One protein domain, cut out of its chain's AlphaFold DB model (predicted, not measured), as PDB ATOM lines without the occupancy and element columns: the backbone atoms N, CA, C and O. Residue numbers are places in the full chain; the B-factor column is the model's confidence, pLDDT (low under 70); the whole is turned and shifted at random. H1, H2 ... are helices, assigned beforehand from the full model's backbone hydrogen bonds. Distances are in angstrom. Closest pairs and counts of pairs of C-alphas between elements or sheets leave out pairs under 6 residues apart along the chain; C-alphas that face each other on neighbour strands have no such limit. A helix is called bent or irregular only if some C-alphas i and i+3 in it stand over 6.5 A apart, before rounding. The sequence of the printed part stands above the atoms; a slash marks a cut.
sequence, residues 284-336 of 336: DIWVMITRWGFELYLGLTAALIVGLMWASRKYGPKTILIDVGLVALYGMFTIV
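What this domain is: This is residues 284 to 336 of the 336 residues of the protein "DUF803-domain-containing protein" of Aspergillus uvarum CBS 121591 (UniProt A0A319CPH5). The model is a lopsided helical hairpin: the long helix H2 is one arm, and the shorter helix H3 folds back side by side with it from its far end. The short helix H1 lies beyond the open end of the hairpin, next to the beginning of H2 and away from H3, and residues 290 to 297, of which 292 to 297 belong to H2, stand free. The printed part has 53 residues with three named helices, in the order H1, H2, H3, and no named strand; the class is all helix. The whole is loose, with a radius of gyration of the C-alphas of 13.7 A, and it is a rod spanning 45 by 16 by 10 A.

Where its parts are: H1 is residues 284 to 289, beginning at C-alpha 284 at (11.210, -16.278, 109.926). After a tight link of 2 residues comes H2, residues 292 to 318, which measures 37.3 A from its first to its last C-alpha. H2 begins at C-alpha 292 at (17.351, -3.703, 106.543). It has a kink of 58 degrees near residue 312, and it is irregular: C-alphas 314 and 317 are 8.2 A apart. After a tight link of 1 residue, Thr 319, comes H3, residues 320 to 333, 20.2 A long, which ends at C-alpha 333 at (0.423, 1.504, 105.792).

How they stand to each other: H2 and H3 touch, with 15 pairs of C-alphas within 8 A, and form a helical hairpin. Their closest C-alphas, those of Ser 312 and Ile 322, are 6.0 A apart. Their lines stand at a shallow tilt of 26 degrees, and they run opposite ways, 9.7 A centre to centre. H1 and H2 are close but not clearly touching; their closest C-alphas, those of Ile 289 and Glu 295, are 7.2 A apart. These two run the same way at a steep tilt of 40 degrees. H1 and H3 are apart. In H1 and H3 every O i to N i+4 pair is within hydrogen-bond range, while in H2 20 of 23 such pairs are.

The domain as a whole: The two C-alphas farthest apart, those of Asp 284 and Lys 318, are 45.8 A from each other. The first and last printed C-alphas, those of Asp 284 and Val 336, are 16.2 A apart. The printed part has no cut, and both links between helices are tight. It ends at residue 336, the chain's last residue. The mean pLDDT of the printed part is 77.7; residues 284 to 288, 316 to 318 and 335 to 336 are under 70.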
ATOM      1  N   ASP A 284      10.682 -16.916 111.137       65.69
ATOM      2  CA  ASP A 284      11.210 -16.278 109.926       65.69
ATOM      3  C   ASP A 284      10.591 -14.894 109.698       65.69
ATOM      4  O   ASP A 284      11.281 -13.987 109.234       65.69
ATOM      5  N   ILE A 285       9.323 -14.690 110.093       68.75
ATOM      6  CA  ILE A 285       8.653 -13.375 110.046       68.75
ATOM      7  C   ILE A 285       9.467 -12.327 110.821       68.75
ATOM      8  O   ILE A 285       9.703 -11.234 110.309       68.75
ATOM      9  N   TRP A 286       9.969 -12.666 112.014       67.44
ATOM     10  CA  TRP A 286      10.822 -11.767 112.802       67.44
ATOM     11  C   TRP A 286      12.129 -11.416 112.083       67.44
ATOM     12  O   TRP A 286      12.508 -10.248 112.035       67.44
ATOM     13  N   VAL A 287      12.793 -12.401 111.471       67.31
ATOM     14  CA  VAL A 287      14.031 -12.179 110.703       67.31
ATOM     15  C   VAL A 287      13.765 -11.344 109.442       67.31
ATOM     16  O   VAL A 287      14.598 -10.519 109.064       67.31
ATOM     17  N   MET A 288      12.597 -11.508 108.815       67.31
ATOM     18  CA  MET A 288      12.176 -10.725 107.651       67.31
ATOM     19  C   MET A 288      11.824  -9.273 108.023       67.31
ATOM     20  O   MET A 288      12.153  -8.368 107.259       67.31
ATOM     21  N   ILE A 289      11.232  -9.036 109.201       70.94
ATOM     22  CA  ILE A 289      10.941  -7.692 109.736       70.94
ATOM     23  C   ILE A 289      12.233  -6.955 110.114       70.94
ATOM     24  O   ILE A 289      12.430  -5.818 109.698       70.94
ATOM     25  N   THR A 290      13.168  -7.598 110.825       72.25
ATOM     26  CA  THR A 290      14.469  -6.991 111.196       72.25
ATOM     27  C   THR A 290      15.446  -6.883 110.005       72.25
ATOM     28  O   THR A 290      16.601  -6.477 110.149       72.25
ATOM     29  N   ARG A 291      15.011  -7.227 108.787       84.44
ATOM     30  CA  ARG A 291      15.808  -7.085 107.567       84.44
ATOM     31  C   ARG A 291      15.857  -5.618 107.142       84.44
ATOM     32  O   ARG A 291      14.829  -4.996 106.900       84.44
ATOM     33  N   TRP A 292      17.066  -5.105 106.911       79.50
ATOM     34  CA  TRP A 292      17.351  -3.703 106.543       79.50
ATOM     35  C   TRP A 292      16.485  -3.110 105.408       79.50
ATOM     36  O   TRP A 292      16.273  -1.903 105.361       79.50
ATOM     37  N   GLY A 293      15.983  -3.941 104.486       80.44
ATOM     38  CA  GLY A 293      15.070  -3.506 103.422       80.44
ATOM     39  C   GLY A 293      13.643  -3.198 103.897       80.44
ATOM     40  O   GLY A 293      13.029  -2.275 103.371       80.44
ATOM     41  N   PHE A 294      13.132  -3.926 104.898       79.81
ATOM     42  CA  PHE A 294      11.822  -3.668 105.503       79.81
ATOM     43  C   PHE A 294      11.875  -2.418 106.387       79.81
ATOM     44  O   PHE A 294      11.062  -1.515 106.214       79.81
ATOM     45  N   GLU A 295      12.906  -2.307 107.232       81.06
ATOM     46  CA  GLU A 295      13.200  -1.116 108.047       81.06
ATOM     47  C   GLU A 295      13.247   0.164 107.185       81.06
ATOM     48  O   GLU A 295      12.594   1.165 107.489       81.06
ATOM     49  N   LEU A 296      13.959   0.117 106.049       85.75
ATOM     50  CA  LEU A 296      14.066   1.243 105.118       85.75
ATOM     51  C   LEU A 296      12.748   1.532 104.379       85.75
ATOM     52  O   LEU A 296      12.420   2.701 104.184       85.75
ATOM     53  N   TYR A 297      11.979   0.509 103.993       83.12
ATOM     54  CA  TYR A 297      10.655   0.689 103.383       83.12
ATOM     55  C   TYR A 297       9.658   1.341 104.355       83.12
ATOM     56  O   TYR A 297       8.982   2.309 103.992       83.12
ATOM     57  N   LEU A 298       9.604   0.859 105.599       84.81
ATOM     58  CA  LEU A 298       8.721   1.369 106.647       84.81
ATOM     59  C   LEU A 298       9.119   2.803 107.028       84.81
ATOM     60  O   LEU A 298       8.268   3.693 107.036       84.81
ATOM     61  N   GLY A 299      10.416   3.060 107.235       87.38
ATOM     62  CA  GLY A 299      10.947   4.395 107.512       87.38
ATOM     63  C   GLY A 299      10.698   5.399 106.381       87.38
ATOM     64  O   GLY A 299      10.277   6.526 106.646       87.38
ATOM     65  N   LEU A 300      10.885   4.998 105.118       88.81
ATOM     66  CA  LEU A 300      10.603   5.843 103.950       88.81
ATOM     67  C   LEU A 300       9.102   6.134 103.801       88.81
ATOM     68  O   LEU A 300       8.725   7.274 103.523       88.81
ATOM     69  N   THR A 301       8.247   5.135 104.029       84.44
ATOM     70  CA  THR A 301       6.782   5.280 103.974       84.44
ATOM     71  C   THR A 301       6.272   6.196 105.088       84.44
ATOM     72  O   THR A 301       5.498   7.116 104.824       84.44
ATOM     73  N   ALA A 302       6.772   6.035 106.316       86.94
ATOM     74  CA  ALA A 302       6.459   6.921 107.435       86.94
ATOM     75  C   ALA A 302       6.954   8.360 107.192       86.94
ATOM     76  O   ALA A 302       6.214   9.318 107.434       86.94
ATOM     77  N   ALA A 303       8.164   8.535 106.647       87.94
ATOM     78  CA  ALA A 303       8.694   9.848 106.275       87.94
ATOM     79  C   ALA A 303       7.864  10.521 105.165       87.94
ATOM     80  O   ALA A 303       7.619  11.729 105.232       87.94
ATOM     81  N   LEU A 304       7.375   9.752 104.184       84.56
ATOM     82  CA  LEU A 304       6.424  10.227 103.175       84.56
ATOM     83  C   LEU A 304       5.099  10.666 103.807       84.56
ATOM     84  O   LEU A 304       4.648  11.772 103.518       84.56
ATOM     85  N   ILE A 305       4.508   9.869 104.703       85.88
ATOM     86  CA  ILE A 305       3.268  10.232 105.412       85.88
ATOM     87  C   ILE A 305       3.453  11.544 106.189       85.88
ATOM     88  O   ILE A 305       2.673  12.477 105.998       85.88
ATOM     89  N   VAL A 306       4.515  11.676 106.990       86.25
ATOM     90  CA  VAL A 306       4.807  12.910 107.749       86.25
ATOM     91  C   VAL A 306       5.063  14.103 106.814       86.25
ATOM     92  O   VAL A 306       4.568  15.206 107.067       86.25
ATOM     93  N   GLY A 307       5.768  13.888 105.699       84.50
ATOM     94  CA  GLY A 307       5.986  14.896 104.661       84.50
ATOM     95  C   GLY A 307       4.685  15.373 104.006       84.50
ATOM     96  O   GLY A 307       4.473  16.583 103.877       84.50
ATOM     97  N   LEU A 308       3.775  14.455 103.659       80.69
ATOM     98  CA  LEU A 308       2.453  14.792 103.120       80.69
ATOM     99  C   LEU A 308       1.538  15.431 104.173       80.69
ATOM    100  O   LEU A 308       0.792  16.340 103.822       80.69
ATOM    101  N   MET A 309       1.615  15.053 105.454       81.44
ATOM    102  CA  MET A 309       0.887  15.739 106.535       81.44
ATOM    103  C   MET A 309       1.340  17.200 106.685       81.44
ATOM    104  O   MET A 309       0.509  18.103 106.829       81.44
ATOM    105  N   TRP A 310       2.650  17.457 106.616       83.19
ATOM    106  CA  TRP A 310       3.197  18.818 106.641       83.19
ATOM    107  C   TRP A 310       2.823  19.610 105.380       83.19
ATOM    108  O   TRP A 310       2.460  20.786 105.471       83.19
ATOM    109  N   ALA A 311       2.828  18.962 104.210       77.81
ATOM    110  CA  ALA A 311       2.380  19.563 102.958       77.81
ATOM    111  C   ALA A 311       0.870  19.871 102.957       77.81
ATOM    112  O   ALA A 311       0.489  20.975 102.575       77.81
ATOM    113  N   SER A 312       0.011  18.964 103.438       75.88
ATOM    114  CA  SER A 312      -1.446  19.164 103.544       75.88
ATOM    115  C   SER A 312      -1.765  20.396 104.399       75.88
ATOM    116  O   SER A 312      -2.460  21.302 103.937       75.88
ATOM    117  N   ARG A 313      -1.108  20.550 105.563       72.31
ATOM    118  CA  ARG A 313      -1.227  21.754 106.413       72.31
ATOM    119  C   ARG A 313      -0.866  23.078 105.719       72.31
ATOM    120  O   ARG A 313      -1.269  24.129 106.207       72.31
ATOM    121  N   LYS A 314      -0.112  23.052 104.613       70.38
ATOM    122  CA  LYS A 314       0.342  24.245 103.873       70.38
ATOM    123  C   LYS A 314      -0.333  24.432 102.505       70.38
ATOM    124  O   LYS A 314      -0.398  25.559 102.012       70.38
ATOM    125  N   TYR A 315      -0.830  23.355 101.894       73.00
ATOM    126  CA  TYR A 315      -1.310  23.328 100.506       73.00
ATOM    127  C   TYR A 315      -2.703  22.698 100.314       73.00
ATOM    128  O   TYR A 315      -3.271  22.867  99.237       73.00
ATOM    129  N   GLY A 316      -3.292  22.060 101.335       60.00
ATOM    130  CA  GLY A 316      -4.624  21.430 101.303       60.00
ATOM    131  C   GLY A 316      -5.708  22.216 100.542       60.00
ATOM    132  O   GLY A 316      -6.226  21.697  99.553       60.00
ATOM    133  N   PRO A 317      -5.983  23.506 100.851       63.69
ATOM    134  CA  PRO A 317      -7.018  24.286 100.154       63.69
ATOM    135  C   PRO A 317      -6.712  24.612  98.677       63.69
ATOM    136  O   PRO A 317      -7.497  25.303  98.031       63.69
ATOM    137  N   LYS A 318      -5.573  24.163  98.128       65.12
ATOM    138  CA  LYS A 318      -5.183  24.352  96.720       65.12
ATOM    139  C   LYS A 318      -5.077  23.045  95.930       65.12
ATOM    140  O   LYS A 318      -5.131  23.096  94.703       65.12
ATOM    141  N   THR A 319      -4.917  21.895  96.587       73.00
ATOM    142  CA  THR A 319      -4.614  20.618  95.916       73.00
ATOM    143  C   THR A 319      -5.218  19.416  96.644       73.00
ATOM    144  O   THR A 319      -4.546  18.770  97.446       73.00
ATOM    145  N   ILE A 320      -6.445  19.048  96.254       75.25
ATOM    146  CA  ILE A 320      -7.183  17.840  96.693       75.25
ATOM    147  C   ILE A 320      -6.324  16.560  96.598       75.25
ATOM    148  O   ILE A 320      -6.470  15.635  97.391       75.25
ATOM    149  N   LEU A 321      -5.391  16.519  95.640       74.94
ATOM    150  CA  LEU A 321      -4.488  15.391  95.401       74.94
ATOM    151  C   LEU A 321      -3.601  15.056  96.617       74.94
ATOM    152  O   LEU A 321      -3.265  13.890  96.797       74.94
ATOM    153  N   ILE A 322      -3.264  16.030  97.477       77.19
ATOM    154  CA  ILE A 322      -2.484  15.757  98.698       77.19
ATOM    155  C   ILE A 322      -3.315  14.950  99.695       77.19
ATOM    156  O   ILE A 322      -2.826  13.950 100.207       77.19
ATOM    157  N   ASP A 323      -4.566  15.338  99.935       75.81
ATOM    158  CA  ASP A 323      -5.414  14.671 100.928       75.81
ATOM    159  C   ASP A 323      -5.855  13.277 100.436       75.81
ATOM    160  O   ASP A 323      -5.897  12.326 101.216       75.81
ATOM    161  N   VAL A 324      -6.063  13.119  99.119       79.94
ATOM    162  CA  VAL A 324      -6.266  11.810  98.465       79.94
ATOM    163  C   VAL A 324      -5.009  10.929  98.551       79.94
ATOM    164  O   VAL A 324      -5.114   9.739  98.844       79.94
ATOM    165  N   GLY A 325      -3.815  11.493  98.344       80.88
ATOM    166  CA  GLY A 325      -2.552  10.769  98.519       80.88
ATOM    167  C   GLY A 325      -2.297  10.365  99.973       80.88
ATOM    168  O   GLY A 325      -1.818   9.265 100.237       80.88
ATOM    169  N   LEU A 326      -2.676  11.220 100.924       79.94
ATOM    170  CA  LEU A 326      -2.531  10.984 102.357       79.94
ATOM    171  C   LEU A 326      -3.431   9.834 102.831       79.94
ATOM    172  O   LEU A 326      -2.932   8.924 103.488       79.94
ATOM    173  N   VAL A 327      -4.717   9.803 102.449       82.44
ATOM    174  CA  VAL A 327      -5.596   8.665 102.793       82.44
ATOM    175  C   VAL A 327      -5.157   7.365 102.105       82.44
ATOM    176  O   VAL A 327      -5.217   6.306 102.727       82.44
ATOM    177  N   ALA A 328      -4.637   7.429 100.873       81.88
ATOM    178  CA  ALA A 328      -4.095   6.257 100.182       81.88
ATOM    179  C   ALA A 328      -2.844   5.683 100.878       81.88
ATOM    180  O   ALA A 328      -2.742   4.468 101.040       81.88
ATOM    181  N   LEU A 329      -1.922   6.540 101.338       82.31
ATOM    182  CA  LEU A 329      -0.738   6.112 102.093       82.31
ATOM    183  C   LEU A 329      -1.098   5.541 103.471       82.31
ATOM    184  O   LEU A 329      -0.532   4.524 103.858       82.31
ATOM    185  N   TYR A 330      -2.056   6.137 104.190       82.81
ATOM    186  CA  TYR A 330      -2.559   5.563 105.446       82.81
ATOM    187  C   TYR A 330      -3.235   4.202 105.230       82.81
ATOM    188  O   TYR A 330      -3.008   3.281 106.013       82.81
ATOM    189  N   GLY A 331      -4.017   4.050 104.156       79.75
ATOM    190  CA  GLY A 331      -4.598   2.763 103.766       79.75
ATOM    191  C   GLY A 331      -3.525   1.706 103.496       79.75
ATOM    192  O   GLY A 331      -3.570   0.635 104.091       79.75
ATOM    193  N   MET A 332      -2.517   2.033 102.680       80.00
ATOM    194  CA  MET A 332      -1.380   1.146 102.395       80.00
ATOM    195  C   MET A 332      -0.607   0.764 103.666       80.00
ATOM    196  O   MET A 332      -0.355  -0.414 103.889       80.00
ATOM    197  N   PHE A 333      -0.293   1.732 104.530       79.25
ATOM    198  CA  PHE A 333       0.423   1.504 105.792       79.25
ATOM    199  C   PHE A 333      -0.361   0.641 106.800       79.25
ATOM    200  O   PHE A 333       0.234   0.075 107.705       79.25
ATOM    201  N   THR A 334      -1.684   0.518 106.650       77.88
ATOM    202  CA  THR A 334      -2.530  -0.334 107.514       77.88
ATOM    203  C   THR A 334      -2.618  -1.787 107.007       77.88
ATOM    204  O   THR A 334      -3.203  -2.637 107.674       77.88
ATOM    205  N   ILE A 335      -2.070  -2.079 105.820       69.88
ATOM    206  CA  ILE A 335      -2.112  -3.396 105.152       69.88
ATOM    207  C   ILE A 335      -0.746  -4.121 105.228       69.88
ATOM    208  O   ILE A 335      -0.684  -5.322 104.971       69.88
ATOM    209  N   VAL A 336       0.325  -3.397 105.581       64.19
ATOM    210  CA  VAL A 336       1.714  -3.882 105.729       64.19
ATOM    211  C   VAL A 336       1.995  -4.323 107.164       64.19
ATOM    212  O   VAL A 336       2.629  -5.391 107.308       64.19
TER     213      VAL A 336